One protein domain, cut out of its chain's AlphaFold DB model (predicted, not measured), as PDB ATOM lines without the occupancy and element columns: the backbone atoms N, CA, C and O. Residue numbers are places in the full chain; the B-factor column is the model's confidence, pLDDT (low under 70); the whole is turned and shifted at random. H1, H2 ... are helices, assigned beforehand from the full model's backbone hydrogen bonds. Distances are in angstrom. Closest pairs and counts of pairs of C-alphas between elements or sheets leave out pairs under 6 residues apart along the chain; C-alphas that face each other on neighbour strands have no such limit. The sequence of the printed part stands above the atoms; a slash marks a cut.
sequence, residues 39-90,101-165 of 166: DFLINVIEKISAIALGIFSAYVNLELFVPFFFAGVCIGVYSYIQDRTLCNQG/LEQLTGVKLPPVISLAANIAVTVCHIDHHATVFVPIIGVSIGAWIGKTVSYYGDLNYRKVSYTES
ATOM      1  N   ASP A  39     140.310 146.097 171.098       67.62
ATOM      2  CA  ASP A  39     141.105 144.864 171.236       67.62
ATOM      3  C   ASP A  39     141.300 144.144 169.898       67.62
ATOM      4  O   ASP A  39     142.371 143.602 169.614       67.62
ATOM      5  N   PHE A  40     140.276 144.167 169.039       73.19
ATOM      6  CA  PHE A  40     140.396 143.655 167.676       73.19
ATOM      7  C   PHE A  40     141.439 144.439 166.869       73.19
ATOM      8  O   PHE A  40     142.307 143.831 166.243       73.19
ATOM      9  N   LEU A  41     141.379 145.774 166.912       73.25
ATOM     10  CA  LEU A  41     142.325 146.639 166.209       73.25
ATOM     11  C   LEU A  41     143.766 146.401 166.683       73.25
ATOM     12  O   LEU A  41     144.659 146.245 165.853       73.25
ATOM     13  N   ILE A  42     143.989 146.314 167.996       72.12
ATOM     14  CA  ILE A  42     145.323 146.072 168.561       72.12
ATOM     15  C   ILE A  42     145.873 144.714 168.128       72.12
ATOM     16  O   ILE A  42     147.013 144.638 167.680       72.12
ATOM     17  N   ASN A  43     145.054 143.664 168.155       71.75
ATOM     18  CA  ASN A  43     145.461 142.339 167.688       71.75
ATOM     19  C   ASN A  43     145.817 142.326 166.187       71.75
ATOM     20  O   ASN A  43     146.721 141.609 165.763       71.75
ATOM     21  N   VAL A  44     145.127 143.117 165.359       75.88
ATOM     22  CA  VAL A  44     145.482 143.269 163.936       75.88
ATOM     23  C   VAL A  44     146.824 143.989 163.785       75.88
ATOM     24  O   VAL A  44     147.683 143.517 163.040       75.88
ATOM     25  N   ILE A  45     147.035 145.087 164.515       75.25
ATOM     26  CA  ILE A  45     148.291 145.851 164.489       75.25
ATOM     27  C   ILE A  45     149.466 144.990 164.962       75.25
ATOM     28  O   ILE A  45     150.532 145.032 164.349       75.25
ATOM     29  N   GLU A  46     149.274 144.175 165.999       72.75
ATOM     30  CA  GLU A  46     150.291 143.258 166.516       72.75
ATOM     31  C   GLU A  46     150.717 142.242 165.453       72.75
ATOM     32  O   GLU A  46     151.910 142.075 165.202       72.75
ATOM     33  N   LYS A  47     149.757 141.633 164.747       76.81
ATOM     34  CA  LYS A  47     150.051 140.690 163.657       76.81
ATOM     35  C   LYS A  47     150.794 141.349 162.499       76.81
ATOM     36  O   LYS A  47     151.767 140.783 162.007       76.81
ATOM     37  N   ILE A  48     150.356 142.533 162.067       82.19
ATOM     38  CA  ILE A  48     151.020 143.277 160.985       82.19
ATOM     39  C   ILE A  48     152.454 143.628 161.397       82.19
ATOM     40  O   ILE A  48     153.389 143.408 160.629       82.19
ATOM     41  N   SER A  49     152.632 144.107 162.628       79.19
ATOM     42  CA  SER A  49     153.942 144.452 163.184       79.19
ATOM     43  C   SER A  49     154.868 143.242 163.273       79.19
ATOM     44  O   SER A  49     156.032 143.334 162.896       79.19
ATOM     45  N   ALA A  50     154.355 142.091 163.715       78.25
ATOM     46  CA  ALA A  50     155.122 140.852 163.788       78.25
ATOM     47  C   ALA A  50     155.591 140.391 162.399       78.25
ATOM     48  O   ALA A  50     156.753 140.028 162.234       78.25
ATOM     49  N   ILE A  51     154.723 140.461 161.385       84.12
ATOM     50  CA  ILE A  51     155.087 140.120 160.001       84.12
ATOM     51  C   ILE A  51     156.161 141.078 159.475       84.12
ATOM     52  O   ILE A  51     157.162 140.627 158.919       84.12
ATOM     53  N   ALA A  52     155.990 142.387 159.684       84.75
ATOM     54  CA  ALA A  52     156.963 143.392 159.262       84.75
ATOM     55  C   ALA A  52     158.338 143.173 159.919       84.75
ATOM     56  O   ALA A  52     159.359 143.197 159.233       84.75
ATOM     57  N   LEU A  53     158.365 142.880 161.224       82.69
ATOM     58  CA  LEU A  53     159.589 142.537 161.955       82.69
ATOM     59  C   LEU A  53     160.242 141.252 161.437       82.69
ATOM     60  O   LEU A  53     161.467 141.180 161.366       82.69
ATOM     61  N   GLY A  54     159.449 140.251 161.052       83.69
ATOM     62  CA  GLY A  54     159.956 139.022 160.445       83.69
ATOM     63  C   GLY A  54     160.658 139.264 159.118       83.69
ATOM     64  O   GLY A  54     161.780 138.800 158.928       83.69
ATOM     65  N   ILE A  55     160.029 140.041 158.232       89.31
ATOM     66  CA  ILE A  55     160.614 140.422 156.939       89.31
ATOM     67  C   ILE A  55     161.914 141.197 157.159       89.31
ATOM     68  O   ILE A  55     162.928 140.887 156.539       89.31
ATOM     69  N   PHE A  56     161.903 142.166 158.076       87.00
ATOM     70  CA  PHE A  56     163.088 142.959 158.385       87.00
ATOM     71  C   PHE A  56     164.222 142.105 158.966       87.00
ATOM     72  O   PHE A  56     165.364 142.223 158.542       87.00
ATOM     73  N   SER A  57     163.913 141.165 159.860       85.50
ATOM     74  CA  SER A  57     164.915 140.262 160.446       85.50
ATOM     75  C   SER A  57     165.534 139.319 159.416       85.50
ATOM     76  O   SER A  57     166.743 139.097 159.434       85.50
ATOM     77  N   ALA A  58     164.720 138.791 158.497       89.00
ATOM     78  CA  ALA A  58     165.199 137.966 157.391       89.00
ATOM     79  C   ALA A  58     166.073 138.766 156.413       89.00
ATOM     80  O   ALA A  58     167.031 138.219 155.871       89.00
ATOM     81  N   TYR A  59     165.772 140.055 156.216       90.62
ATOM     82  CA  TYR A  59     166.596 140.967 155.421       90.62
ATOM     83  C   TYR A  59     167.957 141.244 156.079       90.62
ATOM     84  O   TYR A  59     168.969 141.248 155.386       90.62
ATOM     85  N   VAL A  60     167.995 141.429 157.404       87.88
ATOM     86  CA  VAL A  60     169.240 141.685 158.152       87.88
ATOM     87  C   VAL A  60     170.176 140.476 158.126       87.88
ATOM     88  O   VAL A  60     171.367 140.627 157.859       87.88
ATOM     89  N   ASN A  61     169.674 139.269 158.416       89.19
ATOM     90  CA  ASN A  61     170.498 138.061 158.373       89.19
ATOM     91  C   ASN A  61     169.662 136.797 158.114       89.19
ATOM     92  O   ASN A  61     169.120 136.183 159.036       89.19
ATOM     93  N   LEU A  62     169.595 136.384 156.847       91.31
ATOM     94  CA  LEU A  62     168.808 135.225 156.424       91.31
ATOM     95  C   LEU A  62     169.349 133.898 156.979       91.31
ATOM     96  O   LEU A  62     168.564 133.053 157.410       91.31
ATOM     97  N   GLU A  63     170.673 133.722 156.983       91.75
ATOM     98  CA  GLU A  63     171.328 132.491 157.450       91.75
ATOM     99  C   GLU A  63     171.025 132.211 158.918       91.75
ATOM    100  O   GLU A  63     170.853 131.060 159.315       91.75
ATOM    101  N   LEU A  64     170.905 133.273 159.713       89.31
ATOM    102  CA  LEU A  64     170.505 133.175 161.101       89.31
ATOM    103  C   LEU A  64     168.983 133.038 161.230       89.31
ATOM    104  O   LEU A  64     168.505 132.217 162.000       89.31
ATOM    105  N   PHE A  65     168.191 133.780 160.458       91.44
ATOM    106  CA  PHE A  65     166.731 133.752 160.573       91.44
ATOM    107  C   PHE A  65     166.125 132.365 160.300       91.44
ATOM    108  O   PHE A  65     165.313 131.878 161.087       91.44
ATOM    109  N   VAL A  66     166.518 131.718 159.200       94.00
ATOM    110  CA  VAL A  66     165.914 130.464 158.714       94.00
ATOM    111  C   VAL A  66     165.937 129.319 159.743       94.00
ATOM    112  O   VAL A  66     164.868 128.765 160.019       94.00
ATOM    113  N   PRO A  67     167.080 128.931 160.345       93.69
ATOM    114  CA  PRO A  67     167.109 127.818 161.294       93.69
ATOM    115  C   PRO A  67     166.266 128.095 162.545       93.69
ATOM    116  O   PRO A  67     165.537 127.216 163.008       93.69
ATOM    117  N   PHE A  68     166.302 129.325 163.062       90.62
ATOM    118  CA  PHE A  68     165.513 129.720 164.229       90.62
ATOM    119  C   PHE A  68     164.017 129.806 163.918       90.62
ATOM    120  O   PHE A  68     163.196 129.415 164.748       90.62
ATOM    121  N   PHE A  69     163.654 130.227 162.707       91.12
ATOM    122  CA  PHE A  69     162.281 130.173 162.225       91.12
ATOM    123  C   PHE A  69     161.733 128.742 162.228       91.12
ATOM    124  O   PHE A  69     160.679 128.490 162.812       91.12
ATOM    125  N   PHE A  70     162.462 127.785 161.648       93.00
ATOM    126  CA  PHE A  70     162.032 126.385 161.641       93.00
ATOM    127  C   PHE A  70     161.985 125.774 163.045       93.00
ATOM    128  O   PHE A  70     161.026 125.070 163.364       93.00
ATOM    129  N   ALA A  71     162.953 126.092 163.910       88.00
ATOM    130  CA  ALA A  71     162.902 125.699 165.317       88.00
ATOM    131  C   ALA A  71     161.631 126.234 165.997       88.00
ATOM    132  O   ALA A  71     160.922 125.486 166.670       88.00
ATOM    133  N   GLY A  72     161.292 127.502 165.744       80.94
ATOM    134  CA  GLY A  72     160.038 128.112 166.162       80.94
ATOM    135  C   GLY A  72     158.823 127.326 165.682       80.94
ATOM    136  O   GLY A  72     157.982 126.964 166.498       80.94
ATOM    137  N   VAL A  73     158.734 127.008 164.385       85.75
ATOM    138  CA  VAL A  73     157.613 126.231 163.818       85.75
ATOM    139  C   VAL A  73     157.433 124.907 164.554       85.75
ATOM    140  O   VAL A  73     156.320 124.605 164.986       85.75
ATOM    141  N   CYS A  74     158.516 124.155 164.765       87.25
ATOM    142  CA  CYS A  74     158.482 122.897 165.511       87.25
ATOM    143  C   CYS A  74     157.962 123.087 166.944       87.25
ATOM    144  O   CYS A  74     157.099 122.326 167.382       87.25
ATOM    145  N   ILE A  75     158.428 124.124 167.650       82.75
ATOM    146  CA  ILE A  75     157.937 124.475 168.991       82.75
ATOM    147  C   ILE A  75     156.438 124.788 168.945       82.75
ATOM    148  O   ILE A  75     155.681 124.260 169.750       82.75
ATOM    149  N   GLY A  76     155.986 125.593 167.982       74.12
ATOM    150  CA  GLY A  76     154.579 125.972 167.840       74.12
ATOM    151  C   GLY A  76     153.650 124.783 167.596       74.12
ATOM    152  O   GLY A  76     152.581 124.698 168.206       74.12
ATOM    153  N   VAL A  77     154.069 123.848 166.738       79.62
ATOM    154  CA  VAL A  77     153.348 122.588 166.490       79.62
ATOM    155  C   VAL A  77     153.326 121.731 167.755       79.62
ATOM    156  O   VAL A  77     152.263 121.263 168.161       79.62
ATOM    157  N   TYR A  78     154.472 121.561 168.417       77.50
ATOM    158  CA  TYR A  78     154.564 120.778 169.649       77.50
ATOM    159  C   TYR A  78     153.678 121.354 170.760       77.50
ATOM    160  O   TYR A  78     152.881 120.625 171.345       77.50
ATOM    161  N   SER A  79     153.742 122.667 171.000       74.81
ATOM    162  CA  SER A  79     152.891 123.350 171.977       74.81
ATOM    163  C   SER A  79     151.409 123.179 171.656       74.81
ATOM    164  O   SER A  79     150.613 122.983 172.565       74.81
ATOM    165  N   TYR A  80     151.024 123.200 170.378       75.56
ATOM    166  CA  TYR A  80     149.642 122.926 169.986       75.56
ATOM    167  C   TYR A  80     149.208 121.497 170.337       75.56
ATOM    168  O   TYR A  80     148.135 121.300 170.908       75.56
ATOM    169  N   ILE A  81     150.032 120.498 170.011       77.00
ATOM    170  CA  ILE A  81     149.750 119.091 170.326       77.00
ATOM    171  C   ILE A  81     149.659 118.904 171.845       77.00
ATOM    172  O   ILE A  81     148.718 118.273 172.331       77.00
ATOM    173  N   GLN A  82     150.581 119.507 172.598       74.75
ATOM    174  CA  GLN A  82     150.597 119.461 174.055       74.75
ATOM    175  C   GLN A  82     149.341 120.110 174.658       74.75
ATOM    176  O   GLN A  82     148.662 119.479 175.472       74.75
ATOM    177  N   ASP A  83     148.974 121.318 174.214       69.06
ATOM    178  CA  ASP A  83     147.756 122.020 174.644       69.06
ATOM    179  C   ASP A  83     146.512 121.146 174.411       69.06
ATOM    180  O   ASP A  83     145.629 121.064 175.264       69.06
ATOM    181  N   ARG A  84     146.457 120.417 173.289       67.31
ATOM    182  CA  ARG A  84     145.366 119.475 173.004       67.31
ATOM    183  C   ARG A  84     145.339 118.269 173.924       67.31
ATOM    184  O   ARG A  84     144.262 117.886 174.382       67.31
ATOM    185  N   THR A  85     146.494 117.673 174.199       60.59
ATOM    186  CA  THR A  85     146.574 116.552 175.143       60.59
ATOM    187  C   THR A  85     146.159 116.970 176.555       60.59
ATOM    188  O   THR A  85     145.447 116.218 177.216       60.59
ATOM    189  N   LEU A  86     146.500 118.191 176.980       56.31
ATOM    190  CA  LEU A  86     146.149 118.732 178.298       56.31
ATOM    191  C   LEU A  86     144.673 119.151 178.397       56.31
ATOM    192  O   LEU A  86     144.029 118.867 179.408       56.31
ATOM    193  N   CYS A  87     144.096 119.730 177.335       51.25
ATOM    194  CA  CYS A  87     142.655 119.995 177.256       51.25
ATOM    195  C   CYS A  87     141.819 118.706 177.330       51.25
ATOM    196  O   CYS A  87     140.773 118.702 177.975       51.25
ATOM    197  N   ASN A  88     142.289 117.604 176.735       48.69
ATOM    198  CA  ASN A  88     141.637 116.294 176.856       48.69
ATOM    199  C   ASN A  88     141.765 115.679 178.263       48.69
ATOM    200  O   ASN A  88     140.992 114.790 178.608       48.69
ATOM    201  N   GLN A  89     142.709 116.152 179.079       46.25
ATOM    202  CA  GLN A  89     142.938 115.688 180.451       46.25
ATOM    203  C   GLN A  89     142.355 116.628 181.522       46.25
ATOM    204  O   GLN A  89     142.610 116.439 182.707       46.25
ATOM    205  N   GLY A  90     141.560 117.635 181.136       39.53
ATOM    206  CA  GLY A  90     140.932 118.562 182.085       39.53
ATOM    207  C   GLY A  90     141.924 119.453 182.844       39.53
ATOM    208  O   GLY A  90     141.555 120.068 183.844       39.53
ATOM    209  N   LEU A 101     156.300 140.439 175.045       42.06
ATOM    210  CA  LEU A 101     156.938 141.445 175.891       42.06
ATOM    211  C   LEU A 101     156.817 141.200 177.396       42.06
ATOM    212  O   LEU A 101     157.682 141.654 178.145       42.06
ATOM    213  N   GLU A 102     155.823 140.429 177.847       41.75
ATOM    214  CA  GLU A 102     155.797 139.939 179.234       41.75
ATOM    215  C   GLU A 102     157.039 139.060 179.488       41.75
ATOM    216  O   GLU A 102     157.634 139.103 180.563       41.75
ATOM    217  N   GLN A 103     157.511 138.373 178.438       45.69
ATOM    218  CA  GLN A 103     158.764 137.617 178.421       45.69
ATOM    219  C   GLN A 103     160.044 138.466 178.337       45.69
ATOM    220  O   GLN A 103     161.082 137.992 178.788       45.69
ATOM    221  N   LEU A 104     160.016 139.678 177.765       41.19
ATOM    222  CA  LEU A 104     161.243 140.449 177.491       41.19
ATOM    223  C   LEU A 104     161.567 141.518 178.545       41.19
ATOM    224  O   LEU A 104     162.739 141.848 178.703       41.19
ATOM    225  N   THR A 105     160.583 142.066 179.272       41.81
ATOM    226  CA  THR A 105     160.833 143.183 180.217       41.81
ATOM    227  C   THR A 105     160.342 142.950 181.643       41.81
ATOM    228  O   THR A 105     160.728 143.697 182.539       41.81
ATOM    229  N   GLY A 106     159.486 141.951 181.882       41.84
ATOM    230  CA  GLY A 106     158.900 141.698 183.204       41.84
ATOM    231  C   GLY A 106     157.993 142.822 183.737       41.84
ATOM    232  O   GLY A 106     157.522 142.733 184.870       41.84
ATOM    233  N   VAL A 107     157.722 143.872 182.950       44.22
ATOM    234  CA  VAL A 107     156.857 144.998 183.327       44.22
ATOM    235  C   VAL A 107     155.532 144.894 182.581       44.22
ATOM    236  O   VAL A 107     155.489 144.797 181.355       44.22
ATOM    237  N   LYS A 108     154.423 144.962 183.324       49.00
ATOM    238  CA  LYS A 108     153.066 144.894 182.775       49.00
ATOM    239  C   LYS A 108     152.671 146.235 182.143       49.00
ATOM    240  O   LYS A 108     151.968 147.040 182.749       49.00
ATOM    241  N   LEU A 109     153.176 146.499 180.940       46.00
ATOM    242  CA  LEU A 109     152.787 147.651 180.120       46.00
ATOM    243  C   LEU A 109     151.479 147.365 179.364       46.00
ATOM    244  O   LEU A 109     151.238 146.220 178.972       46.00
ATOM    245  N   PRO A 110     150.645 148.392 179.095       56.97
ATOM    246  CA  PRO A 110     149.524 148.256 178.171       56.97
ATOM    247  C   PRO A 110     150.015 147.717 176.815       56.97
ATOM    248  O   PRO A 110     151.013 148.240 176.309       56.97
ATOM    249  N   PRO A 111     149.333 146.731 176.198       57.34
ATOM    250  CA  PRO A 111     149.821 146.014 175.013       57.34
ATOM    251  C   PRO A 111     150.312 146.914 173.872       57.34
ATOM    252  O   PRO A 111     151.315 146.611 173.238       57.34
ATOM    253  N   VAL A 112     149.662 148.063 173.662       61.34
ATOM    254  CA  VAL A 112     150.008 149.035 172.608       61.34
ATOM    255  C   VAL A 112     151.344 149.731 172.865       61.34
ATOM    256  O   VAL A 112     152.165 149.860 171.960       61.34
ATOM    257  N   ILE A 113     151.569 150.174 174.103       61.19
ATOM    258  CA  ILE A 113     152.800 150.871 174.504       61.19
ATOM    259  C   ILE A 113     153.959 149.880 174.510       61.19
ATOM    260  O   ILE A 113     155.040 150.187 174.020       61.19
ATOM    261  N   SER A 114     153.684 148.674 175.009       59.16
ATOM    262  CA  SER A 114     154.563 147.515 174.929       59.16
ATOM    263  C   SER A 114     155.019 147.297 173.479       59.16
ATOM    264  O   SER A 114     156.202 147.415 173.163       59.16
ATOM    265  N   LEU A 115     154.071 147.064 172.568       63.56
ATOM    266  CA  LEU A 115     154.347 146.782 171.163       63.56
ATOM    267  C   LEU A 115     155.178 147.893 170.505       63.56
ATOM    268  O   LEU A 115     156.178 147.602 169.854       63.56
ATOM    269  N   ALA A 116     154.805 149.158 170.717       66.88
ATOM    270  CA  ALA A 116     155.517 150.302 170.156       66.88
ATOM    271  C   ALA A 116     156.966 150.406 170.663       66.88
ATOM    272  O   ALA A 116     157.880 150.620 169.866       66.88
ATOM    273  N   ALA A 117     157.191 150.214 171.967       64.19
ATOM    274  CA  ALA A 117     158.525 150.254 172.557       64.19
ATOM    275  C   ALA A 117     159.417 149.122 172.029       64.19
ATOM    276  O   ALA A 117     160.572 149.364 171.688       64.19
ATOM    277  N   ASN A 118     158.876 147.910 171.892       66.56
ATOM    278  CA  ASN A 118     159.627 146.790 171.330       66.56
ATOM    279  C   ASN A 118     159.995 147.013 169.872       66.56
ATOM    280  O   ASN A 118     161.146 146.806 169.512       66.56
ATOM    281  N   ILE A 119     159.052 147.464 169.042       71.56
ATOM    282  CA  ILE A 119     159.351 147.761 167.636       71.56
ATOM    283  C   ILE A 119     160.455 148.818 167.563       71.56
ATOM    284  O   ILE A 119     161.419 148.629 166.831       71.56
ATOM    285  N   ALA A 120     160.364 149.886 168.361       74.94
ATOM    286  CA  ALA A 120     161.375 150.938 168.376       74.94
ATOM    287  C   ALA A 120     162.759 150.416 168.799       74.94
ATOM    288  O   ALA A 120     163.748 150.672 168.117       74.94
ATOM    289  N   VAL A 121     162.846 149.651 169.892       72.44
ATOM    290  CA  VAL A 121     164.126 149.110 170.377       72.44
ATOM    291  C   VAL A 121     164.700 148.102 169.387       72.44
ATOM    292  O   VAL A 121     165.873 148.206 169.035       72.44
ATOM    293  N   THR A 122     163.884 147.163 168.909       71.19
ATOM    294  CA  THR A 122     164.310 146.123 167.972       71.19
ATOM    295  C   THR A 122     164.768 146.725 166.651       71.19
ATOM    296  O   THR A 122     165.857 146.394 166.201       71.19
ATOM    297  N   VAL A 123     164.013 147.651 166.054       72.75
ATOM    298  CA  VAL A 123     164.404 148.276 164.779       72.75
ATOM    299  C   VAL A 123     165.700 149.074 164.923       72.75
ATOM    300  O   VAL A 123     166.562 148.974 164.059       72.75
ATOM    301  N   CYS A 124     165.886 149.806 166.023       76.12
ATOM    302  CA  CYS A 124     167.097 150.603 166.225       76.12
ATOM    303  C   CYS A 124     168.355 149.773 166.532       76.12
ATOM    304  O   CYS A 124     169.460 150.280 166.361       76.12
ATOM    305  N   HIS A 125     168.213 148.532 167.013       77.69
ATOM    306  CA  HIS A 125     169.347 147.741 167.511       77.69
ATOM    307  C   HIS A 125     169.584 146.427 166.763       77.69
ATOM    308  O   HIS A 125     170.610 145.788 167.007       77.69
ATOM    309  N   ILE A 126     168.689 146.004 165.866       77.12
ATOM    310  CA  ILE A 126     168.836 144.724 165.160       77.12
ATOM    311  C   ILE A 126     170.096 144.677 164.293       77.12
ATOM    312  O   ILE A 126     170.721 143.626 164.228       77.12
ATOM    313  N   ASP A 127     170.526 145.803 163.721       69.81
ATOM    314  CA  ASP A 127     171.727 145.849 162.879       69.81
ATOM    315  C   ASP A 127     173.010 145.625 163.694       69.81
ATOM    316  O   ASP A 127     173.925 144.935 163.250       69.81
ATOM    317  N   HIS A 128     173.071 146.151 164.923       78.94
ATOM    318  CA  HIS A 128     174.233 145.991 165.808       78.94
ATOM    319  C   HIS A 128     174.190 144.684 166.624       78.94
ATOM    320  O   HIS A 128     175.224 144.163 167.038       78.94
ATOM    321  N   HIS A 129     172.998 144.126 166.852       82.88
ATOM    322  CA  HIS A 129     172.779 142.934 167.678       82.88
ATOM    323  C   HIS A 129     171.998 141.842 166.932       82.88
ATOM    324  O   HIS A 129     171.148 141.154 167.511       82.88
ATOM    325  N   ALA A 130     172.305 141.652 165.646       79.00
ATOM    326  CA  ALA A 130     171.621 140.693 164.779       79.00
ATOM    327  C   ALA A 130     171.644 139.268 165.352       79.00
ATOM    328  O   ALA A 130     170.645 138.558 165.290       79.00
ATOM    329  N   THR A 131     172.747 138.879 166.000       84.38
ATOM    330  CA  THR A 131     172.926 137.561 166.632       84.38
ATOM    331  C   THR A 131     171.970 137.275 167.788       84.38
ATOM    332  O   THR A 131     171.825 136.120 168.175       84.38
ATOM    333  N   VAL A 132     171.310 138.298 168.334       81.94
ATOM    334  CA  VAL A 132     170.350 138.168 169.438       81.94
ATOM    335  C   VAL A 132     168.928 138.375 168.934       81.94
ATOM    336  O   VAL A 132     168.057 137.540 169.174       81.94
ATOM    337  N   PHE A 133     168.681 139.462 168.201       83.12
ATOM    338  CA  PHE A 133     167.324 139.826 167.797       83.12
ATOM    339  C   PHE A 133     166.775 138.946 166.671       83.12
ATOM    340  O   PHE A 133     165.620 138.528 166.751       83.12
ATOM    341  N   VAL A 134     167.584 138.609 165.659       84.12
ATOM    342  CA  VAL A 134     167.119 137.798 164.520       84.12
ATOM    343  C   VAL A 134     166.678 136.392 164.962       84.12
ATOM    344  O   VAL A 134     165.583 135.984 164.566       84.12
ATOM    345  N   PRO A 135     167.418 135.666 165.830       85.38
ATOM    346  CA  PRO A 135     166.962 134.389 166.377       85.38
ATOM    347  C   PRO A 135     165.656 134.483 167.158       85.38
ATOM    348  O   PRO A 135     164.760 133.671 166.943       85.38
ATOM    349  N   ILE A 136     165.534 135.474 168.049       84.69
ATOM    350  CA  ILE A 136     164.339 135.652 168.885       84.69
ATOM    351  C   ILE A 136     163.116 135.873 167.994       84.69
ATOM    352  O   ILE A 136     162.112 135.180 168.140       84.69
ATOM    353  N   ILE A 137     163.222 136.783 167.023       85.06
ATOM    354  CA  ILE A 137     162.125 137.098 166.103       85.06
ATOM    355  C   ILE A 137     161.790 135.886 165.228       85.06
ATOM    356  O   ILE A 137     160.613 135.559 165.063       85.06
ATOM    357  N   GLY A 138     162.808 135.178 164.725       83.25
ATOM    358  CA  GLY A 138     162.644 133.938 163.967       83.25
ATOM    359  C   GLY A 138     161.853 132.887 164.746       83.25
ATOM    360  O   GLY A 138     160.808 132.438 164.273       83.25
ATOM    361  N   VAL A 139     162.288 132.550 165.966       84.19
ATOM    362  CA  VAL A 139     161.601 131.570 166.826       84.19
ATOM    363  C   VAL A 139     160.169 132.002 167.122       84.19
ATOM    364  O   VAL A 139     159.250 131.192 166.993       84.19
ATOM    365  N   SER A 140     159.947 133.263 167.499       81.19
ATOM    366  CA  SER A 140     158.616 133.747 167.876       81.19
ATOM    367  C   SER A 140     157.621 133.698 166.715       81.19
ATOM    368  O   SER A 140     156.497 133.220 166.889       81.19
ATOM    369  N   ILE A 141     158.026 134.136 165.519       84.81
ATOM    370  CA  ILE A 141     157.164 134.090 164.330       84.81
ATOM    371  C   ILE A 141     156.955 132.644 163.880       84.81
ATOM    372  O   ILE A 141     155.825 132.257 163.581       84.81
ATOM    373  N   GLY A 142     158.014 131.832 163.881       79.00
ATOM    374  CA  GLY A 142     157.923 130.409 163.576       79.00
ATOM    375  C   GLY A 142     156.913 129.706 164.482       79.00
ATOM    376  O   GLY A 142     156.007 129.037 163.992       79.00
ATOM    377  N   ALA A 143     156.995 129.925 165.796       80.69
ATOM    378  CA  ALA A 143     156.080 129.330 166.770       80.69
ATOM    379  C   ALA A 143     154.634 129.777 166.562       80.69
ATOM    380  O   ALA A 143     153.712 128.956 166.613       80.69
ATOM    381  N   TRP A 144     154.424 131.059 166.258       82.69
ATOM    382  CA  TRP A 144     153.100 131.572 165.929       82.69
ATOM    383  C   TRP A 144     152.512 130.894 164.682       82.69
ATOM    384  O   TRP A 144     151.360 130.446 164.711       82.69
ATOM    385  N   ILE A 145     153.299 130.752 163.611       83.19
ATOM    386  CA  ILE A 145     152.867 130.086 162.374       83.19
ATOM    387  C   ILE A 145     152.612 128.600 162.620       83.19
ATOM    388  O   ILE A 145     151.549 128.108 162.253       83.19
ATOM    389  N   GLY A 146     153.528 127.894 163.287       74.81
ATOM    390  CA  GLY A 146     153.389 126.468 163.591       74.81
ATOM    391  C   GLY A 146     152.116 126.162 164.383       74.81
ATOM    392  O   GLY A 146     151.354 125.260 164.020       74.81
ATOM    393  N   LYS A 147     151.816 126.972 165.406       74.94
ATOM    394  CA  LYS A 147     150.572 126.854 166.183       74.94
ATOM    395  C   LYS A 147     149.335 127.145 165.326       74.94
ATOM    396  O   LYS A 147     148.342 126.425 165.409       74.94
ATOM    397  N   THR A 148     149.399 128.171 164.480       76.38
ATOM    398  CA  THR A 148     148.289 128.591 163.610       76.38
ATOM    399  C   THR A 148     147.968 127.542 162.542       76.38
ATOM    400  O   THR A 148     146.809 127.169 162.375       76.38
ATOM    401  N   VAL A 149     148.985 127.014 161.856       80.75
ATOM    402  CA  VAL A 149     148.829 125.960 160.842       80.75
ATOM    403  C   VAL A 149     148.268 124.689 161.472       80.75
ATOM    404  O   VAL A 149     147.330 124.114 160.930       80.75
ATOM    405  N   SER A 150     148.767 124.295 162.646       78.94
ATOM    406  CA  SER A 150     148.241 123.130 163.369       78.94
ATOM    407  C   SER A 150     146.771 123.315 163.754       78.94
ATOM    408  O   SER A 150     145.965 122.396 163.614       78.94
ATOM    409  N   TYR A 151     146.393 124.527 164.174       74.44
ATOM    410  CA  TYR A 151     145.006 124.868 164.476       74.44
ATOM    411  C   TYR A 151     144.080 124.734 163.262       74.44
ATOM    412  O   TYR A 151     143.055 124.057 163.353       74.44
ATOM    413  N   TYR A 152     144.437 125.339 162.126       74.44
ATOM    414  CA  TYR A 152     143.613 125.279 160.914       74.44
ATOM    415  C   TYR A 152     143.625 123.903 160.241       74.44
ATOM    416  O   TYR A 152     142.598 123.477 159.713       74.44
ATOM    417  N   GLY A 153     144.753 123.190 160.289       74.69
ATOM    418  CA  GLY A 153     144.867 121.823 159.787       74.69
ATOM    419  C   GLY A 153     143.895 120.879 160.493       74.69
ATOM    420  O   GLY A 153     143.176 120.131 159.836       74.69
ATOM    421  N   ASP A 154     143.787 120.981 161.819       71.38
ATOM    422  CA  ASP A 154     142.841 120.163 162.574       71.38
ATOM    423  C   ASP A 154     141.369 120.519 162.313       71.38
ATOM    424  O   ASP A 154     140.532 119.624 162.199       71.38
ATOM    425  N   LEU A 155     141.036 121.810 162.178       68.56
ATOM    426  CA  LEU A 155     139.672 122.226 161.825       68.56
ATOM    427  C   LEU A 155     139.229 121.621 160.489       68.56
ATOM    428  O   LEU A 155     138.097 121.151 160.367       68.56
ATOM    429  N   ASN A 156     140.129 121.609 159.504       66.44
ATOM    430  CA  ASN A 156     139.867 120.999 158.207       66.44
ATOM    431  C   ASN A 156     139.727 119.477 158.317       66.44
ATOM    432  O   ASN A 156     138.787 118.928 157.748       66.44
ATOM    433  N   TYR A 157     140.590 118.808 159.091       63.28
ATOM    434  CA  TYR A 157     140.490 117.364 159.323       63.28
ATOM    435  C   TYR A 157     139.138 116.976 159.936       63.28
ATOM    436  O   TYR A 157     138.433 116.126 159.398       63.28
ATOM    437  N   ARG A 158     138.712 117.666 161.005       59.16
ATOM    438  CA  ARG A 158     137.400 117.423 161.626       59.16
ATOM    439  C   ARG A 158     136.258 117.627 160.637       59.16
ATOM    440  O   ARG A 158     135.346 116.810 160.596       59.16
ATOM    441  N   LYS A 159     136.304 118.691 159.830       57.19
ATOM    442  CA  LYS A 159     135.260 118.996 158.842       57.19
ATOM    443  C   LYS A 159     135.109 117.888 157.791       57.19
ATOM    444  O   LYS A 159     133.979 117.575 157.439       57.19
ATOM    445  N   VAL A 160     136.215 117.288 157.345       61.09
ATOM    446  CA  VAL A 160     136.208 116.163 156.390       61.09
ATOM    447  C   VAL A 160     135.623 114.894 157.023       61.09
ATOM    448  O   VAL A 160     134.780 114.242 156.410       61.09
ATOM    449  N   SER A 161     135.968 114.583 158.278       58.47
ATOM    450  CA  SER A 161     135.427 113.401 158.968       58.47
ATOM    451  C   SER A 161     133.903 113.446 159.170       58.47
ATOM    452  O   SER A 161     133.249 112.404 159.142       58.47
ATOM    453  N   TYR A 162     133.312 114.633 159.343       54.81
ATOM    454  CA  TYR A 162     131.850 114.780 159.435       54.81
ATOM    455  C   TYR A 162     131.131 114.592 158.093       54.81
ATOM    456  O   TYR A 162     129.956 114.250 158.088       54.81
ATOM    457  N   THR A 163     131.809 114.807 156.963       57.50
ATOM    458  CA  THR A 163     131.217 114.621 155.626       57.50
ATOM    459  C   THR A 163     131.299 113.186 155.106       57.50
ATOM    460  O   THR A 163     130.507 112.825 154.249       57.50
ATOM    461  N   GLU A 164     132.212 112.357 155.620       54.28
ATOM    462  CA  GLU A 164     132.292 110.923 155.272       54.28
ATOM    463  C   GLU A 164     131.356 110.031 156.109       54.28
ATOM    464  O   GLU A 164     131.244 108.837 155.847       54.28
ATOM    465  N   SER A 165     130.692 110.587 157.126       51.97
ATOM    466  CA  SER A 165     129.809 109.852 158.046       51.97
ATOM    467  C   SER A 165     128.305 110.045 157.776       51.97
ATOM    468  O   SER A 165     127.480 109.620 158.587       51.97
TER     469      SER A 165
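Overview. This is residues 39 to 90 and 101 to 165 of the 166 residues of an uncharacterized protein of Waddlia chondrophila 2032/99 (UniProt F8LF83). What shape do these helices make? Two long helices, H2 and H5, cross as a narrow X, and H1 packs across the first part of H5, with the shorter H4 side by side with H1. Residues 82 to 90, of which 82 to 88 belong to H2, and residues 152 to 165, of which 152 to 163 belong to H5, stick out as two free arms, while the small H3 is near H4. What is printed, and how large is it? The printed part has 117 residues with five named helices, in the order H1 H2 H3 H4 H5, and no named strand, an all helix class. It is loose, with a radius of gyration of the C-alphas of 16.8 A, and elongated, spanning 57 by 34 by 25 A.

Along the chain. Where do the first helices run? H1 is residues 39 to 60, 31.2 A long from first to last C-alpha, beginning with C-alpha 39 at (141.105, 144.864, 171.236). H2 is residues 62 to 88, 38.9 A long. Which helices come next? H3 is residues 102 to 105, 6.1 A long, and H4 is residues 111 to 125, 21.0 A long. H5, residues 130 to 163, is the longest at 48.9 A and ends with C-alpha 163 at (131.217, 114.621, 155.626).

Arrangement. What does H1, the hub, touch? It touches H5 with residues 50 to 60 alone, at a steep tilt of 55 degrees, opposite ways; the closest C-alphas, of Ser 57 and Val 134, are 5.2 A apart. It touches H4 at a shallow tilt of 11 degrees, the same way, with the C-alphas of Ile 42 and Val 112 closest at 6.9 A. H1 and H2 only just touch, with 3 pairs of C-alphas within 8 A, and only at the corner, closest at Ala 58 and Phe 65, 5.5 A. How do H2 and H5 meet? They touch at a steep tilt of 43 degrees, the same way, and their closest C-alphas, of Gly 76 and Ala 143, are 3.8 A apart. What of H3 and H4? H3 is near H4 and apart from H1, H2 and H5. H4 is apart from H2 and is close but not clearly touching H5, with the C-alphas of Thr 122 and Phe 133 at 7.0 A. Are the helix backbones in hydrogen-bond range? Each O i to N i+4 pair is in H1 and H4, but 21 of 23 are in H2 and 28 of 30 in H5; H3 is too short for such a pair, and its one O i to N i+3 pair is not within range.

Size, cuts and confidence. How far does it reach? The two C-alphas farthest apart, of His 128 and Ser 165, are 57.8 A apart. Where is the cut? Residues 91 to 100 are not printed, and C-alphas 90 and 101 are 28.6 A apart across it; the links printed whole are tight. Where is confidence low? The mean pLDDT of the printed part is 72.7, with residue 39, residues 83 to 90, 101 to 118, residue 127 and residues 155 to 165 under 70.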